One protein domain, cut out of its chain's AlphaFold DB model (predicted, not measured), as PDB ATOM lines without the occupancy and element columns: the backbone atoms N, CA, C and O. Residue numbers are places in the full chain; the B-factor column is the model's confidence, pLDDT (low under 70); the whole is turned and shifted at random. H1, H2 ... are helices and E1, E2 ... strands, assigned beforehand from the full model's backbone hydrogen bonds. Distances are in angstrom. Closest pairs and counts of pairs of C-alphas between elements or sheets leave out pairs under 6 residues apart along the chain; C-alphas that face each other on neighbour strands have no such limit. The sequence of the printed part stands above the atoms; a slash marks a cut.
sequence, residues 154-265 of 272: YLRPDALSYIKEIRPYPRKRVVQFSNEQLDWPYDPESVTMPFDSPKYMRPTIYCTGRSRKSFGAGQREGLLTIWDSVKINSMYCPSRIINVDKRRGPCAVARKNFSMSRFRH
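What this domain is: This is residues 154 to 265 of the 272 residues of the protein "Peptidase M12A domain-containing protein" of Strongyloides stercoralis (UniProt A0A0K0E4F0). With little regular structure, the domain is mostly long loops, with a tiny antiparallel two-strand ribbon, E1 and E2, and short helices H1 and H3 towards one end, and H5, the longest helix, beside H2 towards the other. The 112 printed residues run H1 E1 H2 H3 E2 H4 H5 H6; named elements, mostly helix, hold only 38. The whole is compact, radius of gyration of the C-alphas 13.8 A, spanning 40 by 32 by 26 A.

Where its parts are: H1 is residues 159 to 162, from C-alpha 159 at (44.852, -21.469, -38.747); E1 163 to 165; H2 179 to 182; H3 197 to 200; E2 201 to 203; H4 217 to 221; H5 226 to 236, 15.6 A long; H6 260 to 263, ending at C-alpha 263 (48.167, -47.413, -38.606).

How they stand to each other: E1 and E2 are antiparallel neighbours at 145 degrees, with N 164 and O 202 2.8 A apart, within hydrogen-bond range. H2 and H5 touch, the closest C-alphas, of Gln 181 and Lys 231, being 5.2 A apart. H1, H3, H4 and H6 touch no helix. Every O i to N i+4 pair is within range in H4 and H5; the other helices are too short for one.

The domain as a whole: The C-alphas of Pro 168 and His 265, the farthest apart, are 42.3 A apart. The printed part has no cut. The links E1 to H2, H2 to H3, E2 to H4 and H5 to H6 are long. Residues 256 to 265 have pLDDT under 70.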
ATOM      1  N   TYR A 154      51.097 -22.423 -39.626       95.40
ATOM      2  CA  TYR A 154      50.485 -21.329 -38.852       95.40
ATOM      3  C   TYR A 154      50.001 -20.151 -39.710       95.40
ATOM      4  O   TYR A 154      49.296 -19.286 -39.195       95.40
ATOM      5  N   LEU A 155      50.402 -20.091 -40.986       95.30
ATOM      6  CA  LEU A 155      49.977 -19.057 -41.928       95.30
ATOM      7  C   LEU A 155      48.735 -19.456 -42.731       95.30
ATOM      8  O   LEU A 155      48.273 -18.655 -43.543       95.30
ATOM      9  N   ARG A 156      48.201 -20.674 -42.550       95.27
ATOM     10  CA  ARG A 156      46.989 -21.096 -43.259       95.27
ATOM     11  C   ARG A 156      45.827 -20.133 -42.982       95.27
ATOM     12  O   ARG A 156      45.684 -19.682 -41.844       95.27
ATOM     13  N   PRO A 157      44.943 -19.881 -43.963       94.75
ATOM     14  CA  PRO A 157      43.767 -19.035 -43.753       94.75
ATOM     15  C   PRO A 157      42.856 -19.519 -42.612       94.75
ATOM     16  O   PRO A 157      42.269 -18.709 -41.901       94.75
ATOM     17  N   ASP A 158      42.771 -20.835 -42.397       94.93
ATOM     18  CA  ASP A 158      41.977 -21.474 -41.340       94.93
ATOM     19  C   ASP A 158      42.738 -21.653 -40.012       94.93
ATOM     20  O   ASP A 158      42.164 -22.143 -39.037       94.93
ATOM     21  N   ALA A 159      44.011 -21.241 -39.923       95.65
ATOM     22  CA  ALA A 159      44.852 -21.469 -38.747       95.65
ATOM     23  C   ALA A 159      44.241 -20.882 -37.466       95.65
ATOM     24  O   ALA A 159      44.297 -21.515 -36.411       95.65
ATOM     25  N   LEU A 160      43.605 -19.708 -37.553       94.38
ATOM     26  CA  LEU A 160      42.985 -19.020 -36.411       94.38
ATOM     27  C   LEU A 160      41.881 -19.842 -35.732       94.38
ATOM     28  O   LEU A 160      41.627 -19.665 -34.541       94.38
ATOM     29  N   SER A 161      41.270 -20.785 -36.453       96.46
ATOM     30  CA  SER A 161      40.323 -21.730 -35.870       96.46
ATOM     31  C   SER A 161      41.018 -22.705 -34.922       96.46
ATOM     32  O   SER A 161      40.415 -23.100 -33.933       96.46
ATOM     33  N   TYR A 162      42.283 -23.068 -35.149       97.09
ATOM     34  CA  TYR A 162      43.001 -24.123 -34.413       97.09
ATOM     35  C   TYR A 162      44.041 -23.599 -33.419       97.09
ATOM     36  O   TYR A 162      44.347 -24.270 -32.424       97.09
ATOM     37  N   ILE A 163      44.592 -22.408 -33.669       95.97
ATOM     38  CA  ILE A 163      45.636 -21.791 -32.849       95.97
ATOM     39  C   ILE A 163      45.218 -20.416 -32.328       95.97
ATOM     40  O   ILE A 163      44.619 -19.607 -33.025       95.97
ATOM     41  N   LYS A 164      45.585 -20.133 -31.078       95.64
ATOM     42  CA  LYS A 164      45.455 -18.820 -30.445       95.64
ATOM     43  C   LYS A 164      46.836 -18.294 -30.090       95.64
ATOM     44  O   LYS A 164      47.557 -18.932 -29.315       95.64
ATOM     45  N   GLU A 165      47.194 -17.126 -30.617       93.94
ATOM     46  CA  GLU A 165      48.392 -16.403 -30.184       93.94
ATOM     47  C   GLU A 165      48.241 -15.999 -28.705       93.94
ATOM     48  O   GLU A 165      47.223 -15.457 -28.277       93.94
ATOM     49  N   ILE A 166      49.254 -16.314 -27.902       95.59
ATOM     50  CA  ILE A 166      49.411 -15.843 -26.514       95.59
ATOM     51  C   ILE A 166      50.454 -14.730 -26.415       95.59
ATOM     52  O   ILE A 166      50.519 -14.039 -25.403       95.59
ATOM     53  N   ARG A 167      51.295 -14.599 -27.447       93.58
ATOM     54  CA  ARG A 167      52.279 -13.535 -27.652       93.58
ATOM     55  C   ARG A 167      52.410 -13.304 -29.160       93.58
ATOM     56  O   ARG A 167      52.341 -14.295 -29.890       93.58
ATOM     57  N   PRO A 168      52.643 -12.065 -29.622       90.12
ATOM     58  CA  PRO A 168      52.844 -11.793 -31.042       90.12
ATOM     59  C   PRO A 168      53.974 -12.653 -31.617       90.12
ATOM     60  O   PRO A 168      55.085 -12.661 -31.079       90.12
ATOM     61  N   TYR A 169      53.699 -13.392 -32.695       87.98
ATOM     62  CA  TYR A 169      54.749 -14.106 -33.420       87.98
ATOM     63  C   TYR A 169      55.501 -13.121 -34.335       87.98
ATOM     64  O   TYR A 169      54.856 -12.369 -35.070       87.98
ATOM     65  N   PRO A 170      56.849 -13.090 -34.325       82.58
ATOM     66  CA  PRO A 170      57.625 -12.018 -34.958       82.58
ATOM     67  C   PRO A 170      57.596 -12.027 -36.492       82.58
ATOM     68  O   PRO A 170      58.036 -11.064 -37.111       82.58
ATOM     69  N   ARG A 171      57.116 -13.104 -37.122       75.38
ATOM     70  CA  ARG A 171      57.085 -13.244 -38.582       75.38
ATOM     71  C   ARG A 171      55.651 -13.450 -39.040       75.38
ATOM     72  O   ARG A 171      55.144 -14.563 -38.986       75.38
ATOM     73  N   LYS A 172      55.011 -12.372 -39.486       75.68
ATOM     74  CA  LYS A 172      53.729 -12.424 -40.192       75.68
ATOM     75  C   LYS A 172      53.986 -12.090 -41.657       75.68
ATOM     76  O   LYS A 172      54.698 -11.135 -41.957       75.68
ATOM     77  N   ARG A 173      53.459 -12.913 -42.558       85.94
ATOM     78  CA  ARG A 173      53.469 -12.681 -44.005       85.94
ATOM     79  C   ARG A 173      52.228 -13.311 -44.611       85.94
ATOM     80  O   ARG A 173      51.742 -14.314 -44.092       85.94
ATOM     81  N   VAL A 174      51.741 -12.732 -45.698       84.23
ATOM     82  CA  VAL A 174      50.676 -13.346 -46.487       84.23
ATOM     83  C   VAL A 174      51.328 -14.358 -47.418       84.23
ATOM     84  O   VAL A 174      52.336 -14.055 -48.053       84.23
ATOM     85  N   VAL A 175      50.789 -15.571 -47.462       87.99
ATOM     86  CA  VAL A 175      51.260 -16.632 -48.355       87.99
ATOM     87  C   VAL A 175      50.074 -17.211 -49.108       87.99
ATOM     88  O   VAL A 175      48.999 -17.406 -48.543       87.99
ATOM     89  N   GLN A 176      50.277 -17.513 -50.385       90.30
ATOM     90  CA  GLN A 176      49.291 -18.231 -51.181       90.30
ATOM     91  C   GLN A 176      49.509 -19.739 -51.019       90.30
ATOM     92  O   GLN A 176      50.582 -20.260 -51.342       90.30
ATOM     93  N   PHE A 177      48.496 -20.434 -50.507       93.01
ATOM     94  CA  PHE A 177      48.477 -21.892 -50.438       93.01
ATOM     95  C   PHE A 177      47.923 -22.483 -51.732       93.01
ATOM     96  O   PHE A 177      47.115 -21.857 -52.415       93.01
ATOM     97  N   SER A 178      48.355 -23.700 -52.051       91.77
ATOM     98  CA  SER A 178      47.699 -24.514 -53.070       91.77
ATOM     99  C   SER A 178      46.504 -25.259 -52.462       91.77
ATOM    100  O   SER A 178      46.477 -25.490 -51.248       91.77
ATOM    101  N   ASN A 179      45.529 -25.646 -53.288       93.17
ATOM    102  CA  ASN A 179      44.345 -26.374 -52.817       93.17
ATOM    103  C   ASN A 179      44.744 -27.684 -52.130       93.17
ATOM    104  O   ASN A 179      44.272 -27.978 -51.039       93.17
ATOM    105  N   GLU A 180      45.742 -28.384 -52.674       92.99
ATOM    106  CA  GLU A 180      46.244 -29.654 -52.143       92.99
ATOM    107  C   GLU A 180      46.801 -29.521 -50.722       92.99
ATOM    108  O   GLU A 180      46.818 -30.494 -49.978       92.99
ATOM    109  N   GLN A 181      47.283 -28.337 -50.321       94.54
ATOM    110  CA  GLN A 181      47.704 -28.101 -48.940       94.54
ATOM    111  C   GLN A 181      46.504 -27.840 -48.026       94.54
ATOM    112  O   GLN A 181      46.536 -28.252 -46.865       94.54
ATOM    113  N   LEU A 182      45.464 -27.170 -48.531       95.50
ATOM    114  CA  LEU A 182      44.275 -26.763 -47.777       95.50
ATOM    115  C   LEU A 182      43.225 -27.872 -47.630       95.50
ATOM    116  O   LEU A 182      42.535 -27.886 -46.612       95.50
ATOM    117  N   ASP A 183      43.168 -28.829 -48.560       94.62
ATOM    118  CA  ASP A 183      42.220 -29.959 -48.565       94.62
ATOM    119  C   ASP A 183      42.404 -30.928 -47.381       94.62
ATOM    120  O   ASP A 183      41.506 -31.706 -47.039       94.62
ATOM    121  N   TRP A 184      43.569 -30.867 -46.731       96.04
ATOM    122  CA  TRP A 184      43.929 -31.683 -45.575       96.04
ATOM    123  C   TRP A 184      43.850 -30.892 -44.269       96.04
ATOM    124  O   TRP A 184      44.088 -29.680 -44.259       96.04
ATOM    125  N   PRO A 185      43.565 -31.572 -43.143       96.53
ATOM    126  CA  PRO A 185      43.378 -30.917 -41.857       96.53
ATOM    127  C   PRO A 185      44.613 -30.137 -41.401       96.53
ATOM    128  O   PRO A 185      45.760 -30.497 -41.693       96.53
ATOM    129  N   TYR A 186      44.348 -29.103 -40.602       97.10
ATOM    130  CA  TYR A 186      45.376 -28.333 -39.918       97.10
ATOM    131  C   TYR A 186      46.245 -29.230 -39.025       97.10
ATOM    132  O   TYR A 186      45.728 -30.016 -38.222       97.10
ATOM    133  N   ASP A 187      47.563 -29.090 -39.140       96.90
ATOM    134  CA  ASP A 187      48.562 -29.875 -38.425       96.90
ATOM    135  C   ASP A 187      49.483 -29.025 -37.538       96.90
ATOM    136  O   ASP A 187      50.573 -28.626 -37.956       96.90
ATOM    137  N   PRO A 188      49.139 -28.818 -36.253       96.32
ATOM    138  CA  PRO A 188      49.986 -28.047 -35.355       96.32
ATOM    139  C   PRO A 188      51.339 -28.725 -35.105       96.32
ATOM    140  O   PRO A 188      52.255 -28.072 -34.611       96.32
ATOM    141  N   GLU A 189      51.490 -30.020 -35.391       96.17
ATOM    142  CA  GLU A 189      52.747 -30.749 -35.231       96.17
ATOM    143  C   GLU A 189      53.637 -30.671 -36.475       96.17
ATOM    144  O   GLU A 189      54.764 -31.153 -36.397       96.17
ATOM    145  N   SER A 190      53.178 -30.057 -37.570       97.70
ATOM    146  CA  SER A 190      53.889 -29.987 -38.850       97.70
ATOM    147  C   SER A 190      55.358 -29.574 -38.705       97.70
ATOM    148  O   SER A 190      55.738 -28.766 -37.851       97.70
ATOM    149  N   VAL A 191      56.212 -30.092 -39.585       97.43
ATOM    150  CA  VAL A 191      57.611 -29.660 -39.702       97.43
ATOM    151  C   VAL A 191      57.755 -28.175 -40.072       97.43
ATOM    152  O   VAL A 191      58.785 -27.575 -39.752       97.43
ATOM    153  N   THR A 192      56.733 -27.566 -40.689       96.24
ATOM    154  CA  THR A 192      56.729 -26.128 -41.016       96.24
ATOM    155  C   THR A 192      56.115 -25.252 -39.929       96.24
ATOM    156  O   THR A 192      56.195 -24.022 -40.004       96.24
ATOM    157  N   MET A 193      55.575 -25.857 -38.864       95.99
ATOM    158  CA  MET A 193      55.313 -25.139 -37.621       95.99
ATOM    159  C   MET A 193      56.646 -24.802 -36.939       95.99
ATOM    160  O   MET A 193      57.446 -25.705 -36.673       95.99
ATOM    161  N   PRO A 194      56.903 -23.526 -36.596       91.95
ATOM    162  CA  PRO A 194      58.160 -23.128 -35.975       91.95
ATOM    163  C   PRO A 194      58.459 -23.907 -34.690       91.95
ATOM    164  O   PRO A 194      57.567 -24.131 -33.867       91.95
ATOM    165  N   PHE A 195      59.723 -24.274 -34.466       90.61
ATOM    166  CA  PHE A 195      60.145 -25.036 -33.281       90.61
ATOM    167  C   PHE A 195      59.762 -24.339 -31.958       90.61
ATOM    168  O   PHE A 195      59.545 -25.024 -30.953       90.61
ATOM    169  N   ASP A 196      59.699 -23.000 -31.947       92.60
ATOM    170  CA  ASP A 196      59.324 -22.147 -30.818       92.60
ATOM    171  C   ASP A 196      57.852 -21.757 -30.801       92.60
ATOM    172  O   ASP A 196      57.452 -21.022 -29.901       92.60
ATOM    173  N   SER A 197      57.023 -22.282 -31.702       94.92
ATOM    174  CA  SER A 197      55.572 -22.073 -31.658       94.92
ATOM    175  C   SER A 197      54.951 -22.328 -30.273       94.92
ATOM    176  O   SER A 197      54.099 -21.525 -29.882       94.92
ATOM    177  N   PRO A 198      55.421 -23.279 -29.424       95.39
ATOM    178  CA  PRO A 198      54.926 -23.387 -28.054       95.39
ATOM    179  C   PRO A 198      55.153 -22.131 -27.202       95.39
ATOM    180  O   PRO A 198      54.501 -21.973 -26.183       95.39
ATOM    181  N   LYS A 199      56.065 -21.218 -27.538       95.83
ATOM    182  CA  LYS A 199      56.263 -19.959 -26.796       95.83
ATOM    183  C   LYS A 199      55.222 -18.893 -27.148       95.83
ATOM    184  O   LYS A 199      54.947 -18.046 -26.301       95.83
ATOM    185  N   TYR A 200      54.630 -18.968 -28.338       96.22
ATOM    186  CA  TYR A 200      53.788 -17.911 -28.909       96.22
ATOM    187  C   TYR A 200      52.334 -18.320 -29.114       96.22
ATOM    188  O   TYR A 200      51.469 -17.454 -29.193       96.22
ATOM    189  N   MET A 201      52.046 -19.618 -29.173       95.85
ATOM    190  CA  MET A 201      50.740 -20.137 -29.569       95.85
ATOM    191  C   MET A 201      50.243 -21.196 -28.583       95.85
ATOM    192  O   MET A 201      51.028 -21.873 -27.915       95.85
ATOM    193  N   ARG A 202      48.921 -21.348 -28.500       95.78
ATOM    194  CA  ARG A 202      48.232 -22.440 -27.799       95.78
ATOM    195  C   ARG A 202      47.070 -22.966 -28.651       95.78
ATOM    196  O   ARG A 202      46.581 -22.211 -29.487       95.78
ATOM    197  N   PRO A 203      46.609 -24.212 -28.452       96.68
ATOM    198  CA  PRO A 203      45.416 -24.706 -29.135       96.68
ATOM    199  C   PRO A 203      44.161 -23.935 -28.714       96.68
ATOM    200  O   PRO A 203      44.055 -23.465 -27.577       96.68
ATOM    201  N   THR A 204      43.222 -23.813 -29.646       97.10
ATOM    202  CA  THR A 204      41.838 -23.386 -29.394       97.10
ATOM    203  C   THR A 204      40.977 -24.584 -28.975       97.10
ATOM    204  O   THR A 204      41.443 -25.726 -28.921       97.10
ATOM    205  N   ILE A 205      39.685 -24.335 -28.747       94.88
ATOM    206  CA  ILE A 205      38.685 -25.386 -28.525       94.88
ATOM    207  C   ILE A 205      38.480 -26.308 -29.740       94.88
ATOM    208  O   ILE A 205      37.963 -27.402 -29.569       94.88
ATOM    209  N   TYR A 206      38.914 -25.917 -30.944       94.51
ATOM    210  CA  TYR A 206      38.808 -26.748 -32.151       94.51
ATOM    211  C   TYR A 206      40.038 -27.644 -32.375       94.51
ATOM    212  O   TYR A 206      40.079 -28.415 -33.331       94.51
ATOM    213  N   CYS A 207      41.047 -27.569 -31.499       95.54
ATOM    214  CA  CYS A 207      42.236 -28.420 -31.552       95.54
ATOM    215  C   CYS A 207      42.465 -29.182 -30.239       95.54
ATOM    216  O   CYS A 207      43.545 -29.141 -29.646       95.54
ATOM    217  N   THR A 208      41.433 -29.899 -29.786       92.30
ATOM    218  CA  THR A 208      41.425 -30.649 -28.515       92.30
ATOM    219  C   THR A 208      42.386 -31.838 -28.501       92.30
ATOM    220  O   THR A 208      42.882 -32.229 -27.446       92.30
ATOM    221  N   GLY A 209      42.712 -32.399 -29.668       92.63
ATOM    222  CA  GLY A 209      43.624 -33.534 -29.807       92.63
ATOM    223  C   GLY A 209      45.095 -33.217 -29.516       92.63
ATOM    224  O   GLY A 209      45.924 -34.138 -29.513       92.63
ATOM    225  N   ARG A 210      45.457 -31.944 -29.296       93.84
ATOM    226  CA  ARG A 210      46.842 -31.491 -29.098       93.84
ATOM    227  C   ARG A 210      46.978 -30.540 -27.919       93.84
ATOM    228  O   ARG A 210      46.028 -29.938 -27.443       93.84
ATOM    229  N   SER A 211      48.216 -30.406 -27.453       94.08
ATOM    230  CA  SER A 211      48.586 -29.453 -26.409       94.08
ATOM    231  C   SER A 211      49.567 -28.423 -26.955       94.08
ATOM    232  O   SER A 211      50.233 -28.651 -27.964       94.08
ATOM    233  N   ARG A 212      49.740 -27.318 -26.228       95.04
ATOM    234  CA  ARG A 212      50.748 -26.289 -26.523       95.04
ATOM    235  C   ARG A 212      52.151 -26.868 -26.770       95.04
ATOM    236  O   ARG A 212      52.865 -26.386 -27.639       95.04
ATOM    237  N   LYS A 213      52.541 -27.927 -26.047       94.42
ATOM    238  CA  LYS A 213      53.856 -28.588 -26.192       94.42
ATOM    239  C   LYS A 213      54.002 -29.375 -27.498       94.42
ATOM    240  O   LYS A 213      55.126 -29.649 -27.911       94.42
ATOM    241  N   SER A 214      52.896 -29.750 -28.138       93.68
ATOM    242  CA  SER A 214      52.906 -30.471 -29.414       93.68
ATOM    243  C   SER A 214      53.264 -29.564 -30.589       93.68
ATOM    244  O   SER A 214      53.786 -30.045 -31.584       93.68
ATOM    245  N   PHE A 215      53.034 -28.256 -30.488       95.43
ATOM    246  CA  PHE A 215      53.132 -27.368 -31.646       95.43
ATOM    247  C   PHE A 215      54.560 -27.356 -32.198       95.43
ATOM    248  O   PHE A 215      55.482 -27.184 -31.405       95.43
ATOM    249  N   GLY A 216      54.780 -27.609 -33.490       95.92
ATOM    250  CA  GLY A 216      56.117 -27.740 -34.096       95.92
ATOM    251  C   GLY A 216      56.892 -29.005 -33.703       95.92
ATOM    252  O   GLY A 216      58.126 -29.002 -33.729       95.92
ATOM    253  N   ALA A 217      56.206 -30.075 -33.278       95.24
ATOM    254  CA  ALA A 217      56.855 -31.333 -32.900       95.24
ATOM    255  C   ALA A 217      57.646 -31.960 -34.057       95.24
ATOM    256  O   ALA A 217      58.783 -32.363 -33.833       95.24
ATOM    257  N   GLY A 218      57.123 -31.964 -35.285       95.30
ATOM    258  CA  GLY A 218      57.804 -32.482 -36.474       95.30
ATOM    259  C   GLY A 218      59.138 -31.782 -36.736       95.30
ATOM    260  O   GLY A 218      60.150 -32.439 -36.987       95.30
ATOM    261  N   GLN A 219      59.195 -30.457 -36.543       95.52
ATOM    262  CA  GLN A 219      60.446 -29.698 -36.650       95.52
ATOM    263  C   GLN A 219      61.435 -30.056 -35.532       95.52
ATOM    264  O   GLN A 219      62.635 -30.175 -35.777       95.52
ATOM    265  N   ARG A 220      60.963 -30.265 -34.296       95.13
ATOM    266  CA  ARG A 220      61.837 -30.651 -33.171       95.13
ATOM    267  C   ARG A 220      62.346 -32.088 -33.272       95.13
ATOM    268  O   ARG A 220      63.503 -32.340 -32.930       95.13
ATOM    269  N   GLU A 221      61.500 -33.006 -33.728       94.97
ATOM    270  CA  GLU A 221      61.792 -34.434 -33.895       94.97
ATOM    271  C   GLU A 221      62.542 -34.722 -35.213       94.97
ATOM    272  O   GLU A 221      63.165 -35.776 -35.372       94.97
ATOM    273  N   GLY A 222      62.545 -33.773 -36.153       96.17
ATOM    274  CA  GLY A 222      63.168 -33.927 -37.463       96.17
ATOM    275  C   GLY A 222      62.509 -35.028 -38.277       96.17
ATOM    276  O   GLY A 222      63.211 -35.872 -38.840       96.17
ATOM    277  N   LEU A 223      61.179 -35.071 -38.253       96.03
ATOM    278  CA  LEU A 223      60.350 -36.064 -38.924       96.03
ATOM    279  C   LEU A 223      59.169 -35.348 -39.575       96.03
ATOM    280  O   LEU A 223      58.607 -34.425 -38.990       96.03
ATOM    281  N   LEU A 224      58.771 -35.805 -40.762       95.98
ATOM    282  CA  LEU A 224      57.489 -35.401 -41.331       95.98
ATOM    283  C   LEU A 224      56.374 -36.022 -40.506       95.98
ATOM    284  O   LEU A 224      56.430 -37.221 -40.203       95.98
ATOM    285  N   THR A 225      55.342 -35.253 -40.189       94.20
ATOM    286  CA  THR A 225      54.101 -35.853 -39.704       94.20
ATOM    287  C   THR A 225      53.446 -36.671 -40.825       94.20
ATOM    288  O   THR A 225      53.869 -36.656 -41.990       94.20
ATOM    289  N   ILE A 226      52.406 -37.431 -40.482       92.23
ATOM    290  CA  ILE A 226      51.577 -38.093 -41.499       92.23
ATOM    291  C   ILE A 226      50.990 -37.032 -42.439       92.23
ATOM    292  O   ILE A 226      51.064 -37.186 -43.653       92.23
ATOM    293  N   TRP A 227      50.498 -35.922 -41.887       95.19
ATOM    294  CA  TRP A 227      49.838 -34.865 -42.647       95.19
ATOM    295  C   TRP A 227      50.790 -34.052 -43.516       95.19
ATOM    296  O   TRP A 227      50.424 -33.738 -44.644       95.19
ATOM    297  N   ASP A 228      52.027 -33.812 -43.072       96.82
ATOM    298  CA  ASP A 228      53.078 -33.260 -43.935       96.82
ATOM    299  C   ASP A 228      53.286 -34.146 -45.167       96.82
ATOM    300  O   ASP A 228      53.307 -33.672 -46.300       96.82
ATOM    301  N   SER A 229      53.390 -35.459 -44.945       95.53
ATOM    302  CA  SER A 229      53.623 -36.431 -46.016       95.53
ATOM    303  C   SER A 229      52.443 -36.487 -46.994       95.53
ATOM    304  O   SER A 229      52.649 -36.512 -48.206       95.53
ATOM    305  N   VAL A 230      51.209 -36.462 -46.477       95.99
ATOM    306  CA  VAL A 230      49.972 -36.440 -47.272       95.99
ATOM    307  C   VAL A 230      49.876 -35.168 -48.118       95.99
ATOM    308  O   VAL A 230      49.642 -35.258 -49.321       95.99
ATOM    309  N   LYS A 231      50.104 -33.988 -47.533       96.44
ATOM    310  CA  LYS A 231      50.033 -32.712 -48.262       96.44
ATOM    311  C   LYS A 231      51.083 -32.645 -49.373       96.44
ATOM    312  O   LYS A 231      50.745 -32.340 -50.511       96.44
ATOM    313  N   ILE A 232      52.331 -33.028 -49.085       95.77
ATOM    314  CA  ILE A 232      53.405 -33.052 -50.095       95.77
ATOM    315  C   ILE A 232      53.085 -34.043 -51.219       95.77
ATOM    316  O   ILE A 232      53.232 -33.713 -52.394       95.77
ATOM    317  N   ASN A 233      52.638 -35.256 -50.890       95.89
ATOM    318  CA  ASN A 233      52.293 -36.236 -51.917       95.89
ATOM    319  C   ASN A 233      51.073 -35.800 -52.734       95.89
ATOM    320  O   ASN A 233      51.045 -36.051 -53.928       95.89
ATOM    321  N   SER A 234      50.115 -35.083 -52.147       95.12
ATOM    322  CA  SER A 234      48.995 -34.510 -52.905       95.12
ATOM    323  C   SER A 234      49.471 -33.493 -53.945       95.12
ATOM    324  O   SER A 234      48.972 -33.494 -55.062       95.12
ATOM    325  N   MET A 235      50.491 -32.691 -53.612       94.29
ATOM    326  CA  MET A 235      51.078 -31.703 -54.528       94.29
ATOM    327  C   MET A 235      51.873 -32.328 -55.687       94.29
ATOM    328  O   MET A 235      51.924 -31.751 -56.769       94.29
ATOM    329  N   TYR A 236      52.535 -33.471 -55.471       94.29
ATOM    330  CA  TYR A 236      53.547 -33.993 -56.407       94.29
ATOM    331  C   TYR A 236      53.249 -35.377 -56.995       94.29
ATOM    332  O   TYR A 236      53.807 -35.743 -58.027       94.29
ATOM    333  N   CYS A 237      52.417 -36.172 -56.333       93.42
ATOM    334  CA  CYS A 237      52.094 -37.552 -56.695       93.42
ATOM    335  C   CYS A 237      50.760 -37.981 -56.057       93.42
ATOM    336  O   CYS A 237      50.739 -38.887 -55.213       93.42
ATOM    337  N   PRO A 238      49.636 -37.349 -56.443       92.40
ATOM    338  CA  PRO A 238      48.335 -37.566 -55.807       92.40
ATOM    339  C   PRO A 238      47.887 -39.035 -55.824       92.40
ATOM    340  O   PRO A 238      47.206 -39.475 -54.904       92.40
ATOM    341  N   SER A 239      48.353 -39.837 -56.788       92.27
ATOM    342  CA  SER A 239      48.108 -41.285 -56.845       92.27
ATOM    343  C   SER A 239      48.658 -42.081 -55.651       92.27
ATOM    344  O   SER A 239      48.219 -43.203 -55.418       92.27
ATOM    345  N   ARG A 240      49.597 -41.528 -54.867       89.94
ATOM    346  CA  ARG A 240      50.097 -42.148 -53.624       89.94
ATOM    347  C   ARG A 240      49.189 -41.914 -52.417       89.94
ATOM    348  O   ARG A 240      49.428 -42.497 -51.360       89.94
ATOM    349  N   ILE A 241      48.186 -41.048 -52.540       91.57
ATOM    350  CA  ILE A 241      47.233 -40.764 -51.471       91.57
ATOM    351  C   ILE A 241      46.085 -41.758 -51.562       91.57
ATOM    352  O   ILE A 241      45.142 -41.583 -52.325       91.57
ATOM    353  N   ILE A 242      46.179 -42.818 -50.767       86.09
ATOM    354  CA  ILE A 242      45.203 -43.905 -50.748       86.09
ATOM    355  C   ILE A 242      44.681 -44.039 -49.315       86.09
ATOM    356  O   ILE A 242      45.469 -44.012 -48.372       86.09
ATOM    357  N   ASN A 243      43.360 -44.163 -49.155       85.84
ATOM    358  CA  ASN A 243      42.685 -44.416 -47.873       85.84
ATOM    359  C   ASN A 243      42.980 -43.394 -46.748       85.84
ATOM    360  O   ASN A 243      42.973 -43.739 -45.568       85.84
ATOM    361  N   VAL A 244      43.221 -42.121 -47.085       87.81
ATOM    362  CA  VAL A 244      43.430 -41.058 -46.085       87.81
ATOM    363  C   VAL A 244      42.098 -40.418 -45.685       87.81
ATOM    364  O   VAL A 244      41.452 -39.755 -46.494       87.81
ATOM    365  N   ASP A 245      41.711 -40.538 -44.413       90.45
ATOM    366  CA  ASP A 245      40.521 -39.864 -43.877       90.45
ATOM    367  C   ASP A 245      40.848 -38.464 -43.330       90.45
ATOM    368  O   ASP A 245      41.394 -38.312 -42.231       90.45
ATOM    369  N   LYS A 246      40.434 -37.426 -44.067       90.45
ATOM    370  CA  LYS A 246      40.591 -36.010 -43.688       90.45
ATOM    371  C   LYS A 246      39.971 -35.643 -42.332       90.45
ATOM    372  O   LYS A 246      40.395 -34.669 -41.713       90.45
ATOM    373  N   ARG A 247      39.000 -36.419 -41.834       88.60
ATOM    374  CA  ARG A 247      38.348 -36.192 -40.529       88.60
ATOM    375  C   ARG A 247      39.248 -36.577 -39.357       88.60
ATOM    376  O   ARG A 247      39.041 -36.110 -38.238       88.60
ATOM    377  N   ARG A 248      40.283 -37.390 -39.591       87.49
ATOM    378  CA  ARG A 248      41.191 -37.905 -38.551       87.49
ATOM    379  C   ARG A 248      42.435 -37.037 -38.365       87.49
ATOM    380  O   ARG A 248      43.512 -37.536 -38.044       87.49
ATOM    381  N   GLY A 249      42.283 -35.727 -38.554       90.42
ATOM    382  CA  GLY A 249      43.335 -34.741 -38.345       90.42
ATOM    383  C   GLY A 249      43.897 -34.735 -36.914       90.42
ATOM    384  O   GLY A 249      43.256 -35.209 -35.970       90.42
ATOM    385  N   PRO A 250      45.084 -34.150 -36.710       91.41
ATOM    386  CA  PRO A 250      45.769 -34.152 -35.418       91.41
ATOM    387  C   PRO A 250      45.014 -33.330 -34.363       91.41
ATOM    388  O   PRO A 250      45.059 -33.655 -33.179       91.41
ATOM    389  N   CYS A 251      44.268 -32.307 -34.781       93.47
ATOM    390  CA  CYS A 251      43.393 -31.541 -33.899       93.47
ATOM    391  C   CYS A 251      42.159 -32.326 -33.416       93.47
ATOM    392  O   CYS A 251      41.687 -32.052 -32.316       93.47
ATOM    393  N   ALA A 252      41.681 -33.317 -34.179       89.54
ATOM    394  CA  ALA A 252      40.511 -34.131 -33.831       89.54
ATOM    395  C   ALA A 252      40.878 -35.425 -33.079       89.54
ATOM    396  O   ALA A 252      40.174 -35.836 -32.160       89.54
ATOM    397  N   VAL A 253      41.992 -36.074 -33.436       86.18
ATOM    398  CA  VAL A 253      42.382 -37.376 -32.872       86.18
ATOM    399  C   VAL A 253      43.587 -37.224 -31.942       86.18
ATOM    400  O   VAL A 253      44.686 -36.870 -32.371       86.18
ATOM    401  N   ALA A 254      43.397 -37.523 -30.655       81.84
ATOM    402  CA  ALA A 254      44.420 -37.377 -29.617       81.84
ATOM    403  C   ALA A 254      45.689 -38.218 -29.869       81.84
ATOM    404  O   ALA A 254      45.620 -39.358 -30.335       81.84
ATOM    405  N   ARG A 255      46.862 -37.691 -29.475       70.95
ATOM    406  CA  ARG A 255      48.179 -38.327 -29.715       70.95
ATOM    407  C   ARG A 255      48.288 -39.755 -29.158       70.95
ATOM    408  O   ARG A 255      48.910 -40.594 -29.797       70.95
ATOM    409  N   LYS A 256      47.645 -40.062 -28.022       65.50
ATOM    410  CA  LYS A 256      47.636 -41.418 -27.424       65.50
ATOM    411  C   LYS A 256      47.014 -42.482 -28.344       65.50
ATOM    412  O   LYS A 256      47.363 -43.651 -28.240       65.50
ATOM    413  N   ASN A 257      46.158 -42.067 -29.277       54.98
ATOM    414  CA  ASN A 257      45.497 -42.956 -30.233       54.98
ATOM    415  C   ASN A 257      46.255 -43.052 -31.572       54.98
ATOM    416  O   ASN A 257      45.926 -43.889 -32.409       54.98
ATOM    417  N   PHE A 258      47.302 -42.241 -31.754       50.85
ATOM    418  CA  PHE A 258      48.195 -42.233 -32.915       50.85
ATOM    419  C   PHE A 258      49.426 -43.121 -32.670       50.85
ATOM    420  O   PHE A 258      50.571 -42.678 -32.745       50.85
ATOM    421  N   SER A 259      49.220 -44.403 -32.369       40.11
ATOM    422  CA  SER A 259      50.320 -45.364 -32.493       40.11
ATOM    423  C   SER A 259      50.508 -45.722 -33.968       40.11
ATOM    424  O   SER A 259      49.596 -46.276 -34.584       40.11
ATOM    425  N   MET A 260      51.699 -45.486 -34.534       42.30
ATOM    426  CA  MET A 260      52.021 -45.973 -35.884       42.30
ATOM    427  C   MET A 260      51.892 -47.502 -36.005       42.30
ATOM    428  O   MET A 260      51.672 -47.987 -37.110       42.30
ATOM    429  N   SER A 261      51.976 -48.265 -34.904       37.18
ATOM    430  CA  SER A 261      51.755 -49.720 -34.946       37.18
ATOM    431  C   SER A 261      50.303 -50.095 -35.259       37.18
ATOM    432  O   SER A 261      50.074 -51.133 -35.868       37.18
ATOM    433  N   ARG A 262      49.324 -49.234 -34.935       38.97
ATOM    434  CA  ARG A 262      47.917 -49.428 -35.331       38.97
ATOM    435  C   ARG A 262      47.633 -48.947 -36.756       38.97
ATOM    436  O   ARG A 262      46.828 -49.564 -37.439       38.97
ATOM    437  N   PHE A 263      48.325 -47.910 -37.230       42.92
ATOM    438  CA  PHE A 263      48.167 -47.413 -38.606       42.92
ATOM    439  C   PHE A 263      48.829 -48.317 -39.662       42.92
ATOM    440  O   PHE A 263      48.329 -48.417 -40.779       42.92
ATOM    441  N   ARG A 264      49.912 -49.027 -39.310       43.95
ATOM    442  CA  ARG A 264      50.605 -49.953 -40.226       43.95
ATOM    443  C   ARG A 264      49.853 -51.253 -40.518       43.95
ATOM    444  O   ARG A 264      50.191 -51.905 -41.495       43.95
ATOM    445  N   HIS A 265      48.861 -51.631 -39.710       40.37
ATOM    446  CA  HIS A 265      48.212 -52.940 -39.845       40.37
ATOM    447  C   HIS A 265      46.877 -52.947 -40.593       40.37
ATOM    448  O   HIS A 265      46.380 -54.037 -40.860       40.37
TER     449      HIS A 265